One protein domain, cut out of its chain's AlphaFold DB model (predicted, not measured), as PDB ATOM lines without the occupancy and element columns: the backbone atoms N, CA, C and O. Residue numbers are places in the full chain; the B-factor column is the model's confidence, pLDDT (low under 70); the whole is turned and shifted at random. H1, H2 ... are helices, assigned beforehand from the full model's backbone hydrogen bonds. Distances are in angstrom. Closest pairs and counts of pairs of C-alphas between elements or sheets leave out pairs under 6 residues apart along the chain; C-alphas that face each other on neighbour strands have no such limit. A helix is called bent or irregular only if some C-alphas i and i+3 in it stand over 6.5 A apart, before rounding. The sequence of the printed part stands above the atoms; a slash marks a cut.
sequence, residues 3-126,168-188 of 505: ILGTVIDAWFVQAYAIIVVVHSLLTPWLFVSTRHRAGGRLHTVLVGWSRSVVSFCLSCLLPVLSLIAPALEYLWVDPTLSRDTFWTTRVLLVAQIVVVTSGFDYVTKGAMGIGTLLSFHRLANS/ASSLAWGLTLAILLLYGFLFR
ATOM      1  N   ILE A   3     148.232 204.408 120.805       79.31
ATOM      2  CA  ILE A   3     147.724 203.704 122.000       79.31
ATOM      3  C   ILE A   3     148.316 204.225 123.321       79.31
ATOM      4  O   ILE A   3     147.582 204.427 124.279       79.31
ATOM      5  N   LEU A   4     149.627 204.488 123.362       80.06
ATOM      6  CA  LEU A   4     150.334 204.953 124.565       80.06
ATOM      7  C   LEU A   4     149.918 206.369 125.008       80.06
ATOM      8  O   LEU A   4     150.075 206.722 126.171       80.06
ATOM      9  N   GLY A   5     149.396 207.172 124.078       81.19
ATOM     10  CA  GLY A   5     148.852 208.507 124.334       81.19
ATOM     11  C   GLY A   5     147.322 208.546 124.395       81.19
ATOM     12  O   GLY A   5     146.754 209.634 124.393       81.19
ATOM     13  N   THR A   6     146.646 207.393 124.406       85.19
ATOM     14  CA  THR A   6     145.174 207.301 124.414       85.19
ATOM     15  C   THR A   6     144.662 206.433 125.560       85.19
ATOM     16  O   THR A   6     143.726 206.840 126.236       85.19
ATOM     17  N   VAL A   7     145.272 205.269 125.811       86.88
ATOM     18  CA  VAL A   7     144.848 204.349 126.878       86.88
ATOM     19  C   VAL A   7     145.365 204.816 128.227       86.88
ATOM     20  O   VAL A   7     146.564 205.033 128.387       86.88
ATOM     21  N   ILE A   8     144.458 204.899 129.197       89.38
ATOM     22  CA  ILE A   8     144.774 205.265 130.582       89.38
ATOM     23  C   ILE A   8     145.159 204.042 131.436       89.38
ATOM     24  O   ILE A   8     145.872 204.170 132.426       89.38
ATOM     25  N   ASP A   9     144.739 202.840 131.026       87.25
ATOM     26  CA  ASP A   9     145.018 201.583 131.721       87.25
ATOM     27  C   ASP A   9     146.504 201.205 131.650       87.25
ATOM     28  O   ASP A   9     147.009 200.733 130.625       87.25
ATOM     29  N   ALA A  10     147.200 201.345 132.780       85.25
ATOM     30  CA  ALA A  10     148.627 201.050 132.880       85.25
ATOM     31  C   ALA A  10     148.960 199.601 132.488       85.25
ATOM     32  O   ALA A  10     149.918 199.373 131.750       85.25
ATOM     33  N   TRP A  11     148.153 198.626 132.925       87.69
ATOM     34  CA  TRP A  11     148.361 197.209 132.607       87.69
ATOM     35  C   TRP A  11     148.308 196.952 131.093       87.69
ATOM     36  O   TRP A  11     149.140 196.219 130.557       87.69
ATOM     37  N   PHE A  12     147.367 197.595 130.391       87.50
ATOM     38  CA  PHE A  12     147.187 197.444 128.952       87.50
ATOM     39  C   PHE A  12     148.391 198.016 128.215       87.50
ATOM     40  O   PHE A  12     148.972 197.362 127.348       87.50
ATOM     41  N   VAL A  13     148.794 199.233 128.586       86.75
ATOM     42  CA  VAL A  13     149.940 199.924 127.988       86.75
ATOM     43  C   VAL A  13     151.227 199.129 128.205       86.75
ATOM     44  O   VAL A  13     151.993 198.939 127.258       86.75
ATOM     45  N   GLN A  14     151.444 198.613 129.416       86.56
ATOM     46  CA  GLN A  14     152.602 197.784 129.751       86.56
ATOM     47  C   GLN A  14     152.607 196.475 128.958       86.56
ATOM     48  O   GLN A  14     153.609 196.163 128.316       86.56
ATOM     49  N   ALA A  15     151.494 195.738 128.934       89.25
ATOM     50  CA  ALA A  15     151.383 194.492 128.178       89.25
ATOM     51  C   ALA A  15     151.618 194.722 126.677       89.25
ATOM     52  O   ALA A  15     152.400 194.001 126.052       89.25
ATOM     53  N   TYR A  16     151.008 195.765 126.110       88.69
ATOM     54  CA  TYR A  16     151.195 196.151 124.714       88.69
ATOM     55  C   TYR A  16     152.666 196.469 124.415       88.69
ATOM     56  O   TYR A  16     153.242 195.934 123.466       88.69
ATOM     57  N   ALA A  17     153.302 197.304 125.242       87.38
ATOM     58  CA  ALA A  17     154.699 197.692 125.081       87.38
ATOM     59  C   ALA A  17     155.651 196.488 125.183       87.38
ATOM     60  O   ALA A  17     156.508 196.310 124.315       87.38
ATOM     61  N   ILE A  18     155.462 195.625 126.188       88.44
ATOM     62  CA  ILE A  18     156.265 194.413 126.394       88.44
ATOM     63  C   ILE A  18     156.147 193.487 125.185       88.44
ATOM     64  O   ILE A  18     157.168 193.071 124.645       88.44
ATOM     65  N   ILE A  19     154.931 193.200 124.710       89.88
ATOM     66  CA  ILE A  19     154.723 192.303 123.564       89.88
ATOM     67  C   ILE A  19     155.415 192.851 122.308       89.88
ATOM     68  O   ILE A  19     156.073 192.091 121.597       89.88
ATOM     69  N   VAL A  20     155.331 194.159 122.046       87.31
ATOM     70  CA  VAL A  20     155.982 194.786 120.882       87.31
ATOM     71  C   VAL A  20     157.513 194.722 120.983       87.31
ATOM     72  O   VAL A  20     158.182 194.355 120.009       87.31
ATOM     73  N   VAL A  21     158.089 195.041 122.146       88.38
ATOM     74  CA  VAL A  21     159.547 194.981 122.366       88.38
ATOM     75  C   VAL A  21     160.047 193.540 122.270       88.38
ATOM     76  O   VAL A  21     160.973 193.247 121.517       88.38
ATOM     77  N   VAL A  22     159.391 192.607 122.955       87.44
ATOM     78  CA  VAL A  22     159.748 191.184 122.925       87.44
ATOM     79  C   VAL A  22     159.653 190.633 121.501       87.44
ATOM     80  O   VAL A  22     160.570 189.953 121.043       87.44
ATOM     81  N   HIS A  23     158.600 190.967 120.752       86.50
ATOM     82  CA  HIS A  23     158.446 190.503 119.375       86.50
ATOM     83  C   HIS A  23     159.530 191.050 118.439       86.50
ATOM     84  O   HIS A  23     160.078 190.296 117.629       86.50
ATOM     85  N   SER A  24     159.860 192.337 118.551       84.88
ATOM     86  CA  SER A  24     160.892 192.968 117.717       84.88
ATOM     87  C   SER A  24     162.298 192.421 117.989       84.88
ATOM     88  O   SER A  24     163.096 192.330 117.057       84.88
ATOM     89  N   LEU A  25     162.577 191.961 119.215       83.38
ATOM     90  CA  LEU A  25     163.856 191.351 119.593       83.38
ATOM     91  C   LEU A  25     163.933 189.837 119.311       83.38
ATOM     92  O   LEU A  25     164.970 189.348 118.862       83.38
ATOM     93  N   LEU A  26     162.848 189.081 119.530       81.56
ATOM     94  CA  LEU A  26     162.836 187.617 119.369       81.56
ATOM     95  C   LEU A  26     162.662 187.161 117.917       81.56
ATOM     96  O   LEU A  26     163.266 186.167 117.508       81.56
ATOM     97  N   THR A  27     161.855 187.864 117.117       79.25
ATOM     98  CA  THR A  27     161.572 187.469 115.723       79.25
ATOM     99  C   THR A  27     162.837 187.359 114.864       79.25
ATOM    100  O   THR A  27     162.976 186.367 114.141       79.25
ATOM    101  N   PRO A  28     163.798 188.302 114.944       76.31
ATOM    102  CA  PRO A  28     165.060 188.197 114.215       76.31
ATOM    103  C   PRO A  28     165.900 186.988 114.657       76.31
ATOM    104  O   PRO A  28     166.478 186.293 113.818       76.31
ATOM    105  N   TRP A  29     165.925 186.685 115.959       74.56
ATOM    106  CA  TRP A  29     166.662 185.541 116.498       74.56
ATOM    107  C   TRP A  29     166.075 184.201 116.037       74.56
ATOM    108  O   TRP A  29     166.820 183.321 115.598       74.56
ATOM    109  N   LEU A  30     164.745 184.065 116.057       73.50
ATOM    110  CA  LEU A  30     164.038 182.888 115.540       73.50
ATOM    111  C   LEU A  30     164.296 182.683 114.044       73.50
ATOM    112  O   LEU A  30     164.492 181.551 113.604       73.50
ATOM    113  N   PHE A  31     164.358 183.771 113.272       70.38
ATOM    114  CA  PHE A  31     164.636 183.726 111.837       70.38
ATOM    115  C   PHE A  31     166.052 183.201 111.530       70.38
ATOM    116  O   PHE A  31     166.248 182.419 110.601       70.38
ATOM    117  N   VAL A  32     167.060 183.600 112.312       70.06
ATOM    118  CA  VAL A  32     168.461 183.192 112.095       70.06
ATOM    119  C   VAL A  32     168.741 181.789 112.627       70.06
ATOM    120  O   VAL A  32     169.343 180.974 111.926       70.06
ATOM    121  N   SER A  33     168.303 181.479 113.848       67.00
ATOM    122  CA  SER A  33     168.639 180.218 114.521       67.00
ATOM    123  C   SER A  33     168.026 178.999 113.824       67.00
ATOM    124  O   SER A  33     168.690 177.971 113.663       67.00
ATOM    125  N   THR A  34     166.791 179.126 113.336       61.00
ATOM    126  CA  THR A  34     166.055 178.018 112.713       61.00
ATOM    127  C   THR A  34     166.423 177.816 111.244       61.00
ATOM    128  O   THR A  34     166.451 176.675 110.798       61.00
ATOM    129  N   ARG A  35     166.822 178.870 110.513       62.41
ATOM    130  CA  ARG A  35     167.322 178.763 109.125       62.41
ATOM    131  C   ARG A  35     168.645 178.000 109.033       62.41
ATOM    132  O   ARG A  35     168.918 177.374 108.011       62.41
ATOM    133  N   HIS A  36     169.471 178.072 110.077       57.19
ATOM    134  CA  HIS A  36     170.783 177.424 110.114       57.19
ATOM    135  C   HIS A  36     170.767 175.993 110.672       57.19
ATOM    136  O   HIS A  36     171.644 175.216 110.297       57.19
ATOM    137  N   ARG A  37     169.817 175.635 111.552       54.53
ATOM    138  CA  ARG A  37     169.814 174.336 112.263       54.53
ATOM    139  C   ARG A  37     168.652 173.403 111.929       54.53
ATOM    140  O   ARG A  37     168.794 172.203 112.129       54.53
ATOM    141  N   ALA A  38     167.525 173.912 111.441       52.94
ATOM    142  CA  ALA A  38     166.331 173.112 111.202       52.94
ATOM    143  C   ALA A  38     165.883 173.220 109.741       52.94
ATOM    144  O   ALA A  38     166.015 174.268 109.114       52.94
ATOM    145  N   GLY A  39     165.350 172.134 109.175       59.62
ATOM    146  CA  GLY A  39     164.793 172.155 107.819       59.62
ATOM    147  C   GLY A  39     163.758 173.278 107.633       59.62
ATOM    148  O   GLY A  39     163.111 173.706 108.590       59.62
ATOM    149  N   GLY A  40     163.566 173.742 106.391       65.25
ATOM    150  CA  GLY A  40     162.732 174.916 106.071       65.25
ATOM    151  C   GLY A  40     161.288 174.870 106.602       65.25
ATOM    152  O   GLY A  40     160.667 175.918 106.793       65.25
ATOM    153  N   ARG A  41     160.773 173.673 106.913       67.00
ATOM    154  CA  ARG A  41     159.446 173.453 107.502       67.00
ATOM    155  C   ARG A  41     159.347 173.972 108.944       67.00
ATOM    156  O   ARG A  41     158.438 174.738 109.237       67.00
ATOM    157  N   LEU A  42     160.315 173.659 109.815       69.44
ATOM    158  CA  LEU A  42     160.295 174.096 111.223       69.44
ATOM    159  C   LEU A  42     160.494 175.616 111.360       69.44
ATOM    160  O   LEU A  42     159.829 176.254 112.170       69.44
ATOM    161  N   HIS A  43     161.349 176.209 110.518       70.88
ATOM    162  CA  HIS A  43     161.512 177.667 110.431       70.88
ATOM    163  C   HIS A  43     160.186 178.364 110.079       70.88
ATOM    164  O   HIS A  43     159.802 179.346 110.714       70.88
ATOM    165  N   THR A  44     159.472 177.851 109.072       69.88
ATOM    166  CA  THR A  44     158.201 178.437 108.611       69.88
ATOM    167  C   THR A  44     157.116 178.339 109.681       69.88
ATOM    168  O   THR A  44     156.409 179.319 109.912       69.88
ATOM    169  N   VAL A  45     157.043 177.209 110.390       74.88
ATOM    170  CA  VAL A  45     156.095 177.000 111.493       74.88
ATOM    171  C   VAL A  45     156.370 177.957 112.657       74.88
ATOM    172  O   VAL A  45     155.458 178.654 113.084       74.88
ATOM    173  N   LEU A  46     157.613 178.063 113.138       75.75
ATOM    174  CA  LEU A  46     157.942 178.888 114.313       75.75
ATOM    175  C   LEU A  46     157.789 180.397 114.055       75.75
ATOM    176  O   LEU A  46     157.243 181.130 114.885       75.75
ATOM    177  N   VAL A  47     158.246 180.878 112.896       75.19
ATOM    178  CA  VAL A  47     158.111 182.296 112.520       75.19
ATOM    179  C   VAL A  47     156.654 182.641 112.199       75.19
ATOM    180  O   VAL A  47     156.189 183.718 112.565       75.19
ATOM    181  N   GLY A  48     155.924 181.737 111.538       73.75
ATOM    182  CA  GLY A  48     154.495 181.904 111.267       73.75
ATOM    183  C   GLY A  48     153.674 181.954 112.553       73.75
ATOM    184  O   GLY A  48     152.922 182.901 112.760       73.75
ATOM    185  N   TRP A  49     153.885 180.991 113.453       79.88
ATOM    186  CA  TRP A  49     153.193 180.907 114.737       79.88
ATOM    187  C   TRP A  49     153.433 182.142 115.612       79.88
ATOM    188  O   TRP A  49     152.476 182.773 116.048       79.88
ATOM    189  N   SER A  50     154.693 182.545 115.812       81.56
ATOM    190  CA  SER A  50     155.019 183.710 116.652       81.56
ATOM    191  C   SER A  50     154.408 185.013 116.127       81.56
ATOM    192  O   SER A  50     153.891 185.806 116.913       81.56
ATOM    193  N   ARG A  51     154.414 185.228 114.804       79.00
ATOM    194  CA  ARG A  51     153.751 186.384 114.178       79.00
ATOM    195  C   ARG A  51     152.239 186.342 114.346       79.00
ATOM    196  O   ARG A  51     151.663 187.366 114.698       79.00
ATOM    197  N   SER A  52     151.610 185.187 114.134       79.00
ATOM    198  CA  SER A  52     150.165 185.038 114.321       79.00
ATOM    199  C   SER A  52     149.751 185.285 115.770       79.00
ATOM    200  O   SER A  52     148.808 186.034 115.995       79.00
ATOM    201  N   VAL A  53     150.480 184.731 116.746       84.06
ATOM    202  CA  VAL A  53     150.197 184.931 118.178       84.06
ATOM    203  C   VAL A  53     150.349 186.396 118.566       84.06
ATOM    204  O   VAL A  53     149.432 186.962 119.145       84.06
ATOM    205  N   VAL A  54     151.464 187.044 118.216       84.81
ATOM    206  CA  VAL A  54     151.676 188.460 118.565       84.81
ATOM    207  C   VAL A  54     150.643 189.357 117.893       84.81
ATOM    208  O   VAL A  54     150.080 190.233 118.545       84.81
ATOM    209  N   SER A  55     150.366 189.126 116.609       81.75
ATOM    210  CA  SER A  55     149.364 189.898 115.879       81.75
ATOM    211  C   SER A  55     147.977 189.729 116.498       81.75
ATOM    212  O   SER A  55     147.304 190.724 116.765       81.75
ATOM    213  N   PHE A  56     147.575 188.497 116.821       83.62
ATOM    214  CA  PHE A  56     146.326 188.212 117.527       83.62
ATOM    215  C   PHE A  56     146.277 188.891 118.901       83.62
ATOM    216  O   PHE A  56     145.281 189.532 119.231       83.62
ATOM    217  N   CYS A  57     147.360 188.820 119.679       86.69
ATOM    218  CA  CYS A  57     147.418 189.435 121.000       86.69
ATOM    219  C   CYS A  57     147.235 190.957 120.939       86.69
ATOM    220  O   CYS A  57     146.455 191.512 121.708       86.69
ATOM    221  N   LEU A  58     147.934 191.630 120.020       84.69
ATOM    222  CA  LEU A  58     147.921 193.091 119.910       84.69
ATOM    223  C   LEU A  58     146.654 193.645 119.246       84.69
ATOM    224  O   LEU A  58     146.223 194.737 119.605       84.69
ATOM    225  N   SER A  59     146.086 192.935 118.267       80.88
ATOM    226  CA  SER A  59     144.935 193.420 117.487       80.88
ATOM    227  C   SER A  59     143.584 192.948 118.016       80.88
ATOM    228  O   SER A  59     142.585 193.625 117.793       80.88
ATOM    229  N   CYS A  60     143.540 191.807 118.709       81.75
ATOM    230  CA  CYS A  60     142.298 191.188 119.157       81.75
ATOM    231  C   CYS A  60     142.280 190.992 120.673       81.75
ATOM    232  O   CYS A  60     141.473 191.625 121.342       81.75
ATOM    233  N   LEU A  61     143.185 190.180 121.233       86.88
ATOM    234  CA  LEU A  61     143.091 189.765 122.638       86.88
ATOM    235  C   LEU A  61     143.133 190.948 123.610       86.88
ATOM    236  O   LEU A  61     142.233 191.081 124.433       86.88
ATOM    237  N   LEU A  62     144.155 191.807 123.522       87.81
ATOM    238  CA  LEU A  62     144.285 192.944 124.432       87.81
ATOM    239  C   LEU A  62     143.100 193.916 124.303       87.81
ATOM    240  O   LEU A  62     142.482 194.185 125.335       87.81
ATOM    241  N   PRO A  63     142.730 194.412 123.099       84.94
ATOM    242  CA  PRO A  63     141.585 195.317 122.971       84.94
ATOM    243  C   PRO A  63     140.260 194.707 123.450       84.94
ATOM    244  O   PRO A  63     139.465 195.384 124.103       84.94
ATOM    245  N   VAL A  64     140.035 193.418 123.179       85.69
ATOM    246  CA  VAL A  64     138.835 192.700 123.626       85.69
ATOM    247  C   VAL A  64     138.803 192.594 125.149       85.69
ATOM    248  O   VAL A  64     137.788 192.933 125.748       85.69
ATOM    249  N   LEU A  65     139.907 192.210 125.795       87.31
ATOM    250  CA  LEU A  65     139.977 192.154 127.260       87.31
ATOM    251  C   LEU A  65     139.742 193.528 127.903       87.31
ATOM    252  O   LEU A  65     139.043 193.608 128.910       87.31
ATOM    253  N   SER A  66     140.260 194.608 127.304       86.31
ATOM    254  CA  SER A  66     140.044 195.969 127.815       86.31
ATOM    255  C   SER A  66     138.609 196.480 127.684       86.31
ATOM    256  O   SER A  66     138.249 197.395 128.414       86.31
ATOM    257  N   LEU A  67     137.793 195.916 126.785       86.62
ATOM    258  CA  LEU A  67     136.382 196.294 126.632       86.62
ATOM    259  C   LEU A  67     135.428 195.343 127.351       86.62
ATOM    260  O   LEU A  67     134.456 195.801 127.943       86.62
ATOM    261  N   ILE A  68     135.689 194.033 127.312       88.62
ATOM    262  CA  ILE A  68     134.795 193.032 127.906       88.62
ATOM    263  C   ILE A  68     134.708 193.208 129.416       88.62
ATOM    264  O   ILE A  68     133.612 193.125 129.953       88.62
ATOM    265  N   ALA A  69     135.827 193.456 130.104       87.38
ATOM    266  CA  ALA A  69     135.795 193.592 131.558       87.38
ATOM    267  C   ALA A  69     134.904 194.772 132.014       87.38
ATOM    268  O   ALA A  69     133.958 194.509 132.754       87.38
ATOM    269  N   PRO A  70     135.088 196.014 131.513       89.19
ATOM    270  CA  PRO A  70     134.163 197.111 131.808       89.19
ATOM    271  C   PRO A  70     132.723 196.852 131.348       89.19
ATOM    272  O   PRO A  70     131.782 197.245 132.029       89.19
ATOM    273  N   ALA A  71     132.523 196.185 130.207       89.38
ATOM    274  CA  ALA A  71     131.181 195.880 129.714       89.38
ATOM    275  C   ALA A  71     130.436 194.877 130.610       89.38
ATOM    276  O   ALA A  71     129.239 195.031 130.829       89.38
ATOM    277  N   LEU A  72     131.125 193.859 131.136       91.94
ATOM    278  CA  LEU A  72     130.545 192.922 132.100       91.94
ATOM    279  C   LEU A  72     130.213 193.619 133.417       91.94
ATOM    280  O   LEU A  72     129.160 193.356 133.986       91.94
ATOM    281  N   GLU A  73     131.078 194.524 133.871       91.00
ATOM    282  CA  GLU A  73     130.826 195.346 135.053       91.00
ATOM    283  C   GLU A  73     129.549 196.180 134.878       91.00
ATOM    284  O   GLU A  73     128.628 196.069 135.682       91.00
ATOM    285  N   TYR A  74     129.423 196.894 133.758       92.25
ATOM    286  CA  TYR A  74     128.234 197.681 133.428       92.25
ATOM    287  C   TYR A  74     126.954 196.838 133.309       92.25
ATOM    288  O   TYR A  74     125.895 197.228 133.791       92.25
ATOM    289  N   LEU A  75     127.021 195.673 132.657       91.75
ATOM    290  CA  LEU A  75     125.825 194.870 132.401       91.75
ATOM    291  C   LEU A  75     125.369 194.057 133.620       91.75
ATOM    292  O   LEU A  75     124.180 193.762 133.724       91.75
ATOM    293  N   TRP A  76     126.298 193.578 134.455       92.25
ATOM    294  CA  TRP A  76     126.007 192.564 135.482       92.25
ATOM    295  C   TRP A  76     126.223 193.055 136.911       92.25
ATOM    296  O   TRP A  76     125.670 192.451 137.829       92.25
ATOM    297  N   VAL A  77     127.041 194.089 137.113       91.19
ATOM    298  CA  VAL A  77     127.383 194.592 138.448       91.19
ATOM    299  C   VAL A  77     126.657 195.898 138.706       91.19
ATOM    300  O   VAL A  77     125.875 195.972 139.650       91.19
ATOM    301  N   ASP A  78     126.889 196.898 137.857       89.56
ATOM    302  CA  ASP A  78     126.391 198.243 138.092       89.56
ATOM    303  C   ASP A  78     126.060 198.999 136.785       89.56
ATOM    304  O   ASP A  78     126.956 199.518 136.109       89.56
ATOM    305  N   PRO A  79     124.769 199.099 136.412       87.69
ATOM    306  CA  PRO A  79     124.350 199.835 135.223       87.69
ATOM    307  C   PRO A  79     124.474 201.361 135.376       87.69
ATOM    308  O   PRO A  79     124.371 202.079 134.376       87.69
ATOM    309  N   THR A  80     124.701 201.892 136.583       89.94
ATOM    310  CA  THR A  80     124.869 203.340 136.786       89.94
ATOM    311  C   THR A  80     126.275 203.821 136.423       89.94
ATOM    312  O   THR A  80     126.467 205.020 136.254       89.94
ATOM    313  N   LEU A  81     127.226 202.919 136.133       90.94
ATOM    314  CA  LEU A  81     128.589 203.257 135.682       90.94
ATOM    315  C   LEU A  81     128.646 204.175 134.451       90.94
ATOM    316  O   LEU A  81     129.641 204.861 134.233       90.94
ATOM    317  N   SER A  82     127.575 204.229 133.655       87.00
ATOM    318  CA  SER A  82     127.435 205.202 132.561       87.00
ATOM    319  C   SER A  82     127.462 206.670 133.020       87.00
ATOM    320  O   SER A  82     127.754 207.553 132.215       87.00
ATOM    321  N   ARG A  83     127.183 206.938 134.300       89.19
ATOM    322  CA  ARG A  83     127.244 208.259 134.936       89.19
ATOM    323  C   ARG A  83     128.591 208.531 135.615       89.19
ATOM    324  O   ARG A  83     128.949 209.698 135.788       89.19
ATOM    325  N   ASP A  84     129.397 207.501 135.899       92.88
ATOM    326  CA  ASP A  84     130.777 207.699 136.347       92.88
ATOM    327  C   ASP A  84     131.611 208.304 135.207       92.88
ATOM    328  O   ASP A  84     131.851 207.718 134.142       92.88
ATOM    329  N   THR A  85     132.091 209.520 135.453       92.56
ATOM    330  CA  THR A  85     132.893 210.294 134.506       92.56
ATOM    331  C   THR A  85     134.255 209.642 134.237       92.56
ATOM    332  O   THR A  85     134.753 209.700 133.103       92.56
ATOM    333  N   PHE A  86     134.874 209.006 135.239       93.56
ATOM    334  CA  PHE A  86     136.149 208.308 135.073       93.56
ATOM    335  C   PHE A  86     135.963 207.056 134.215       93.56
ATOM    336  O   PHE A  86     136.655 206.901 133.202       93.56
ATOM    337  N   TRP A  87     135.002 206.198 134.575       93.38
ATOM    338  CA  TRP A  87     134.670 204.993 133.815       93.38
ATOM    339  C   TRP A  87     134.287 205.317 132.367       93.38
ATOM    340  O   TRP A  87     134.843 204.738 131.431       93.38
ATOM    341  N   THR A  88     133.434 206.320 132.154       92.81
ATOM    342  CA  THR A  88     133.011 206.741 130.810       92.81
ATOM    343  C   THR A  88     134.194 207.236 129.982       92.81
ATOM    344  O   THR A  88     134.368 206.836 128.827       92.81
ATOM    345  N   THR A  89     135.075 208.046 130.577       94.12
ATOM    346  CA  THR A  89     136.307 208.499 129.914       94.12
ATOM    347  C   THR A  89     137.187 207.313 129.517       94.12
ATOM    348  O   THR A  89     137.645 207.232 128.374       94.12
ATOM    349  N   ARG A  90     137.390 206.360 130.434       92.69
ATOM    350  CA  ARG A  90     138.165 205.135 130.205       92.69
ATOM    351  C   ARG A  90     137.615 204.335 129.025       92.69
ATOM    352  O   ARG A  90     138.363 204.029 128.094       92.69
ATOM    353  N   VAL A  91     136.322 204.019 129.041       91.00
ATOM    354  CA  VAL A  91     135.673 203.180 128.026       91.00
ATOM    355  C   VAL A  91     135.657 203.866 126.666       91.00
ATOM    356  O   VAL A  91     135.989 203.224 125.672       91.00
ATOM    357  N   LEU A  92     135.364 205.168 126.592       90.50
ATOM    358  CA  LEU A  92     135.364 205.902 125.322       90.50
ATOM    359  C   LEU A  92     136.755 205.963 124.678       90.50
ATOM    360  O   LEU A  92     136.876 205.805 123.461       90.50
ATOM    361  N   LEU A  93     137.815 206.148 125.471       90.94
ATOM    362  CA  LEU A  93     139.193 206.141 124.968       90.94
ATOM    363  C   LEU A  93     139.605 204.761 124.442       90.94
ATOM    364  O   LEU A  93     140.244 204.665 123.392       90.94
ATOM    365  N   VAL A  94     139.216 203.684 125.130       88.44
ATOM    366  CA  VAL A  94     139.461 202.312 124.658       88.44
ATOM    367  C   VAL A  94     138.626 202.007 123.411       88.44
ATOM    368  O   VAL A  94     139.142 201.443 122.443       88.44
ATOM    369  N   ALA A  95     137.364 202.434 123.371       85.81
ATOM    370  CA  ALA A  95     136.485 202.247 122.220       85.81
ATOM    371  C   ALA A  95     137.060 202.895 120.951       85.81
ATOM    372  O   ALA A  95     136.993 202.293 119.880       85.81
ATOM    373  N   GLN A  96     137.717 204.055 121.057       82.62
ATOM    374  CA  GLN A  96     138.405 204.704 119.929       82.62
ATOM    375  C   GLN A  96     139.570 203.889 119.352       82.62
ATOM    376  O   GLN A  96     139.962 204.099 118.206       82.62
ATOM    377  N   ILE A  97     140.139 202.958 120.120       80.06
ATOM    378  CA  ILE A  97     141.209 202.073 119.642       80.06
ATOM    379  C   ILE A  97     140.630 200.881 118.901       80.06
ATOM    380  O   ILE A  97     141.241 200.407 117.945       80.06
ATOM    381  N   VAL A  98     139.453 200.410 119.298       78.12
ATOM    382  CA  VAL A  98     138.788 199.277 118.650       78.12
ATOM    383  C   VAL A  98     138.067 199.733 117.390       78.12
ATOM    384  O   VAL A  98     138.324 199.218 116.301       78.12
ATOM    385  N   VAL A  99     137.241 200.769 117.507       79.69
ATOM    386  CA  VAL A  99     136.476 201.336 116.396       79.69
ATOM    387  C   VAL A  99     137.413 202.048 115.426       79.69
ATOM    388  O   VAL A  99     138.387 202.682 115.820       79.69
ATOM    389  N   VAL A 100     137.147 201.906 114.131       75.88
ATOM    390  CA  VAL A 100     137.898 202.602 113.086       75.88
ATOM    391  C   VAL A 100     137.554 204.086 113.138       75.88
ATOM    392  O   VAL A 100     136.428 204.473 112.841       75.88
ATOM    393  N   THR A 101     138.521 204.920 113.512       71.88
ATOM    394  CA  THR A 101     138.296 206.366 113.717       71.88
ATOM    395  C   THR A 101     138.721 207.227 112.528       71.88
ATOM    396  O   THR A 101     138.343 208.393 112.442       71.88
ATOM    397  N   SER A 102     139.503 206.679 111.594       78.50
ATOM    398  CA  SER A 102     139.965 207.388 110.396       78.50
ATOM    399  C   SER A 102     140.291 206.431 109.248       78.50
ATOM    400  O   SER A 102     140.488 205.233 109.456       78.50
ATOM    401  N   GLY A 103     140.417 206.962 108.027       78.94
ATOM    402  CA  GLY A 103     140.844 206.167 106.869       78.94
ATOM    403  C   GLY A 103     142.250 205.571 107.030       78.94
ATOM    404  O   GLY A 103     142.494 204.445 106.608       78.94
ATOM    405  N   PHE A 104     143.166 206.280 107.697       80.25
ATOM    406  CA  PHE A 104     144.490 205.737 108.013       80.25
ATOM    407  C   PHE A 104     144.400 204.585 109.022       80.25
ATOM    408  O   PHE A 104     144.989 203.527 108.802       80.25
ATOM    409  N   ASP A 105     143.607 204.755 110.084       77.94
ATOM    410  CA  ASP A 105     143.360 203.711 111.082       77.94
ATOM    411  C   ASP A 105     142.771 202.447 110.429       77.94
ATOM    412  O   ASP A 105     143.278 201.344 110.644       77.94
ATOM    413  N   TYR A 106     141.814 202.613 109.508       83.00
ATOM    414  CA  TYR A 106     141.252 201.519 108.706       83.00
ATOM    415  C   TYR A 106     142.331 200.727 107.961       83.00
ATOM    416  O   TYR A 106     142.388 199.502 108.063       83.00
ATOM    417  N   VAL A 107     143.216 201.422 107.238       84.50
ATOM    418  CA  VAL A 107     144.300 200.782 106.479       84.50
ATOM    419  C   VAL A 107     145.248 200.039 107.414       84.50
ATOM    420  O   VAL A 107     145.631 198.908 107.116       84.50
ATOM    421  N   THR A 108     145.613 200.628 108.556       79.38
ATOM    422  CA  THR A 108     146.531 199.979 109.505       79.38
ATOM    423  C   THR A 108     145.934 198.719 110.127       79.38
ATOM    424  O   THR A 108     146.577 197.667 110.103       79.38
ATOM    425  N   LYS A 109     144.688 198.783 110.611       80.50
ATOM    426  CA  LYS A 109     143.963 197.632 111.166       80.50
ATOM    427  C   LYS A 109     143.723 196.561 110.104       80.50
ATOM    428  O   LYS A 109     143.973 195.381 110.351       80.50
ATOM    429  N   GLY A 110     143.339 196.970 108.894       81.50
ATOM    430  CA  GLY A 110     143.175 196.082 107.746       81.50
ATOM    431  C   GLY A 110     144.470 195.357 107.376       81.50
ATOM    432  O   GLY A 110     144.469 194.139 107.212       81.50
ATOM    433  N   ALA A 111     145.601 196.067 107.326       81.38
ATOM    434  CA  ALA A 111     146.905 195.472 107.044       81.38
ATOM    435  C   ALA A 111     147.325 194.446 108.112       81.38
ATOM    436  O   ALA A 111     147.834 193.377 107.762       81.38
ATOM    437  N   MET A 112     147.078 194.725 109.400       76.19
ATOM    438  CA  MET A 112     147.322 193.767 110.488       76.19
ATOM    439  C   MET A 112     146.439 192.518 110.352       76.19
ATOM    440  O   MET A 112     146.937 191.393 110.460       76.19
ATOM    441  N   GLY A 113     145.151 192.691 110.037       75.75
ATOM    442  CA  GLY A 113     144.218 191.586 109.804       75.75
ATOM    443  C   GLY A 113     144.632 190.701 108.623       75.75
ATOM    444  O   GLY A 113     144.770 189.485 108.770       75.75
ATOM    445  N   ILE A 114     144.939 191.308 107.473       82.12
ATOM    446  CA  ILE A 114     145.403 190.595 106.270       82.12
ATOM    447  C   ILE A 114     146.720 189.860 106.546       82.12
ATOM    448  O   ILE A 114     146.867 188.691 106.184       82.12
ATOM    449  N   GLY A 115     147.675 190.503 107.224       76.56
ATOM    450  CA  GLY A 115     148.947 189.878 107.597       76.56
ATOM    451  C   GLY A 115     148.766 188.638 108.478       76.56
ATOM    452  O   GLY A 115     149.478 187.642 108.310       76.56
ATOM    453  N   THR A 116     147.774 188.672 109.366       75.00
ATOM    454  CA  THR A 116     147.399 187.551 110.236       75.00
ATOM    455  C   THR A 116     146.808 186.397 109.425       75.00
ATOM    456  O   THR A 116     147.290 185.270 109.537       75.00
ATOM    457  N   LEU A 117     145.852 186.675 108.532       79.19
ATOM    458  CA  LEU A 117     145.244 185.674 107.643       79.19
ATOM    459  C   LEU A 117     146.281 184.988 106.747       79.19
ATOM    460  O   LEU A 117     146.315 183.762 106.650       79.19
ATOM    461  N   LEU A 118     147.183 185.763 106.142       77.81
ATOM    462  CA  LEU A 118     148.268 185.221 105.321       77.81
ATOM    463  C   LEU A 118     149.219 184.334 106.135       77.81
ATOM    464  O   LEU A 118     149.715 183.328 105.624       77.81
ATOM    465  N   SER A 119     149.480 184.692 107.393       72.44
ATOM    466  CA  SER A 119     150.328 183.899 108.289       72.44
ATOM    467  C   SER A 119     149.650 182.583 108.681       72.44
ATOM    468  O   SER A 119     150.301 181.540 108.640       72.44
ATOM    469  N   PHE A 120     148.340 182.600 108.952       75.44
ATOM    470  CA  PHE A 120     147.549 181.392 109.200       75.44
ATOM    471  C   PHE A 120     147.472 180.472 107.982       75.44
ATOM    472  O   PHE A 120     147.726 179.280 108.121       75.44
ATOM    473  N   HIS A 121     147.219 181.005 106.783       77.31
ATOM    474  CA  HIS A 121     147.217 180.197 105.559       77.31
ATOM    475  C   HIS A 121     148.570 179.527 105.304       77.31
ATOM    476  O   HIS A 121     148.630 178.347 104.967       77.31
ATOM    477  N   ARG A 122     149.679 180.249 105.508       73.94
ATOM    478  CA  ARG A 122     151.026 179.669 105.386       73.94
ATOM    479  C   ARG A 122     151.287 178.586 106.429       73.94
ATOM    480  O   ARG A 122     151.948 177.601 106.108       73.94
ATOM    481  N   LEU A 123     150.785 178.764 107.651       73.56
ATOM    482  CA  LEU A 123     150.889 177.767 108.711       73.56
ATOM    483  C   LEU A 123     150.080 176.508 108.365       73.56
ATOM    484  O   LEU A 123     150.644 175.418 108.415       73.56
ATOM    485  N   ALA A 124     148.822 176.653 107.941       79.50
ATOM    486  CA  ALA A 124     147.959 175.544 107.530       79.50
ATOM    487  C   ALA A 124     148.602 174.719 106.404       79.50
ATOM    488  O   ALA A 124     148.865 173.532 106.585       79.50
ATOM    489  N   ASN A 125     149.032 175.381 105.326       77.12
ATOM    490  CA  ASN A 125     149.699 174.722 104.197       77.12
ATOM    491  C   ASN A 125     151.019 174.031 104.594       77.12
ATOM    492  O   ASN A 125     151.486 173.121 103.913       77.12
ATOM    493  N   SER A 126     151.676 174.479 105.671       69.81
ATOM    494  CA  SER A 126     152.907 173.847 106.161       69.81
ATOM    495  C   SER A 126     152.651 172.579 106.984       69.81
ATOM    496  O   SER A 126     153.536 171.714 107.043       69.81
ATOM    497  N   ALA A 168     168.763 193.739 111.149       82.12
ATOM    498  CA  ALA A 168     169.338 194.957 111.693       82.12
ATOM    499  C   ALA A 168     168.255 196.008 111.958       82.12
ATOM    500  O   ALA A 168     168.242 196.600 113.032       82.12
ATOM    501  N   SER A 169     167.308 196.189 111.031       84.69
ATOM    502  CA  SER A 169     166.215 197.147 111.203       84.69
ATOM    503  C   SER A 169     165.261 196.753 112.331       84.69
ATOM    504  O   SER A 169     164.893 197.604 113.136       84.69
ATOM    505  N   SER A 170     164.909 195.470 112.448       83.00
ATOM    506  CA  SER A 170     164.009 194.983 113.504       83.00
ATOM    507  C   SER A 170     164.637 195.091 114.897       83.00
ATOM    508  O   SER A 170     163.978 195.543 115.830       83.00
ATOM    509  N   LEU A 171     165.921 194.731 115.033       85.25
ATOM    510  CA  LEU A 171     166.660 194.860 116.294       85.25
ATOM    511  C   LEU A 171     166.886 196.324 116.672       85.25
ATOM    512  O   LEU A 171     166.665 196.691 117.822       85.25
ATOM    513  N   ALA A 172     167.281 197.166 115.711       88.00
ATOM    514  CA  ALA A 172     167.441 198.598 115.940       88.00
ATOM    515  C   ALA A 172     166.122 199.230 116.397       88.00
ATOM    516  O   ALA A 172     166.113 200.008 117.347       88.00
ATOM    517  N   TRP A 173     165.000 198.848 115.783       87.56
ATOM    518  CA  TRP A 173     163.682 199.318 116.193       87.56
ATOM    519  C   TRP A 173     163.299 198.840 117.597       87.56
ATOM    520  O   TRP A 173     162.888 199.655 118.418       87.56
ATOM    521  N   GLY A 174     163.494 197.555 117.906       86.69
ATOM    522  CA  GLY A 174     163.214 197.007 119.237       86.69
ATOM    523  C   GLY A 174     164.039 197.662 120.345       86.69
ATOM    524  O   GLY A 174     163.492 198.027 121.384       86.69
ATOM    525  N   LEU A 175     165.333 197.893 120.100       89.12
ATOM    526  CA  LEU A 175     166.211 198.626 121.017       89.12
ATOM    527  C   LEU A 175     165.785 200.086 121.170       89.12
ATOM    528  O   LEU A 175     165.721 200.583 122.288       89.12
ATOM    529  N   THR A 176     165.449 200.759 120.067       89.81
ATOM    530  CA  THR A 176     164.973 202.150 120.102       89.81
ATOM    531  C   THR A 176     163.704 202.261 120.944       89.81
ATOM    532  O   THR A 176     163.623 203.121 121.811       89.81
ATOM    533  N   LEU A 177     162.737 201.358 120.749       88.00
ATOM    534  CA  LEU A 177     161.518 201.312 121.556       88.00
ATOM    535  C   LEU A 177     161.812 201.052 123.034       88.00
ATOM    536  O   LEU A 177     161.264 201.747 123.882       88.00
ATOM    537  N   ALA A 178     162.683 200.090 123.348       88.19
ATOM    538  CA  ALA A 178     163.061 199.793 124.727       88.19
ATOM    539  C   ALA A 178     163.732 200.996 125.409       88.19
ATOM    540  O   ALA A 178     163.395 201.319 126.545       88.19
ATOM    541  N   ILE A 179     164.627 201.694 124.700       89.50
ATOM    542  CA  ILE A 179     165.277 202.914 125.188       89.50
ATOM    543  C   ILE A 179     164.246 204.021 125.395       89.50
ATOM    544  O   ILE A 179     164.249 204.634 126.452       89.50
ATOM    545  N   LEU A 180     163.347 204.261 124.437       87.81
ATOM    546  CA  LEU A 180     162.307 205.288 124.566       87.81
ATOM    547  C   LEU A 180     161.353 205.001 125.730       87.81
ATOM    548  O   LEU A 180     160.998 205.921 126.457       87.81
ATOM    549  N   LEU A 181     160.971 203.740 125.942       86.56
ATOM    550  CA  LEU A 181     160.137 203.333 127.075       86.56
ATOM    551  C   LEU A 181     160.868 203.519 128.408       86.56
ATOM    552  O   LEU A 181     160.297 204.075 129.342       86.56
ATOM    553  N   LEU A 182     162.133 203.098 128.490       87.69
ATOM    554  CA  LEU A 182     162.954 203.276 129.688       87.69
ATOM    555  C   LEU A 182     163.187 204.761 129.983       87.69
ATOM    556  O   LEU A 182     163.062 205.200 131.120       87.69
ATOM    557  N   TYR A 183     163.479 205.545 128.950       86.38
ATOM    558  CA  TYR A 183     163.686 206.982 129.054       86.38
ATOM    559  C   TYR A 183     162.393 207.702 129.465       86.38
ATOM    560  O   TYR A 183     162.402 208.517 130.382       86.38
ATOM    561  N   GLY A 184     161.257 207.338 128.867       83.75
ATOM    562  CA  GLY A 184     159.938 207.842 129.249       83.75
ATOM    563  C   GLY A 184     159.522 207.453 130.670       83.75
ATOM    564  O   GLY A 184     158.797 208.209 131.306       83.75
ATOM    565  N   PHE A 185     159.996 206.319 131.189       83.25
ATOM    566  CA  PHE A 185     159.772 205.909 132.576       83.25
ATOM    567  C   PHE A 185     160.643 206.699 133.566       83.25
ATOM    568  O   PHE A 185     160.150 207.121 134.607       83.25
ATOM    569  N   LEU A 186     161.920 206.923 133.241       86.94
ATOM    570  CA  LEU A 186     162.886 207.549 134.153       86.94
ATOM    571  C   LEU A 186     162.811 209.082 134.196       86.94
ATOM    572  O   LEU A 186     163.070 209.667 135.243       86.94
ATOM    573  N   PHE A 187     162.481 209.740 133.082       86.94
ATOM    574  CA  PHE A 187     162.580 211.202 132.934       86.94
ATOM    575  C   PHE A 187     161.220 211.902 132.818       86.94
ATOM    576  O   PHE A 187     161.113 212.983 132.238       86.94
ATOM    577  N   ARG A 188     160.152 211.280 133.323       84.56
ATOM    578  CA  ARG A 188     158.797 211.825 133.198       84.56
ATOM    579  C   ARG A 188     158.550 212.971 134.173       84.56
ATOM    580  O   ARG A 188     158.840 212.848 135.362       84.56
TER     581      ARG A 188
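AT A GLANCE: This is residues 3 to 126 and 168 to 188 of the 505 residues of the protein "Aste57867_11004 protein" of Aphanomyces stellatus (UniProt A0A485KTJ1). A long helical hairpin of H1 and H2a makes the middle of this loose model; H6 packs along the other side of H1 and H5 packs on H2a, giving a curved row H6, H1, H2a, H5 in which each helix runs opposite ways to the next. Beyond a bend, H2 goes on as the arm H2b, and H4 folds back beside it through the short corner helix H3, while residues 182 to 188 stick out at the last printed end. The printed part has 145 residues with six named helices, H1 to H6 in order, and no named strand; the class is all helix. It is loose, with a radius of gyration of the C-alphas of 18.4 A and spans of 59 by 41 by 31 A.

HOW THE PARTS SIT: H1, residues 10 to 37, has a kink of 31 degrees near residue 27; it is neither bent nor irregular, but only just: C-alphas 25 and 28 are 6.3 A apart. H2, residues 40 to 77, is the hub, touching four helices; by its hydrogen bonds it was assigned as one helix, but it is bent, with C-alphas 59 and 62 7.0 A apart, and its arms H2a, residues 40 to 59, and H2b, residues 62 to 77, stand at a steep tilt of 40 degrees. H1 and H2a form a helical hairpin at a shallow tilt of 9 degrees; their closest C-alphas, of Thr 34 and His 43, are 5.1 A apart. H3, residues 79 to 82, is only just irregular, with C-alphas 79 and 82 6.7 A apart, and touches H2b only at the corner, closest at the C-alphas of Tyr 74 and Leu 81, 6.0 A. H4, residues 85 to 98, touches residues 63 to 70 of H2b at a steep tilt of 39 degrees, opposite ways, closest at the C-alphas of Pro 63 and Val 98, 6.5 A. H5, residues 103 to 126, touches H2a at a shallow tilt of 33 degrees, only just short of steep, closest at the C-alphas of Gly 48 and Ser 119, 5.5 A. H6, residues 168 to 186, touches residues 20 to 28 of H1 at a shallow tilt of 26 degrees, closest at the C-alphas of Ser 24 and Gly 174, 4.9 A. H4 and H5 are apart, as are H1 and H5. Every O i to N i+4 pair is within hydrogen-bond range in H2a, H5 and H6, against 21 of 24 in H1, 11 of 12 in H2b and 9 of 10 in H4; H3 is too short for such a pair.

IN THESE COORDINATES: H1 spans 39.8 A from C-alpha 10 at (148.627, 201.050, 132.880), H2a 28.1 A, H2b 22.0 A, H4 20.2 A and H5 34.5 A. H6 spans 26.5 A, ending with C-alpha 186 at (162.886, 207.549, 134.153).

THE WHOLE: The two C-alphas farthest apart, of His 36 and Thr 80, are 59.1 A apart. Residues 127 to 167 are not printed, and C-alphas 126 and 168 are 27.3 A apart across the cut; of the links printed whole, each is tight. The mean pLDDT of the printed part is 82.3; residues 33 to 42, 44 and 126 are under 70.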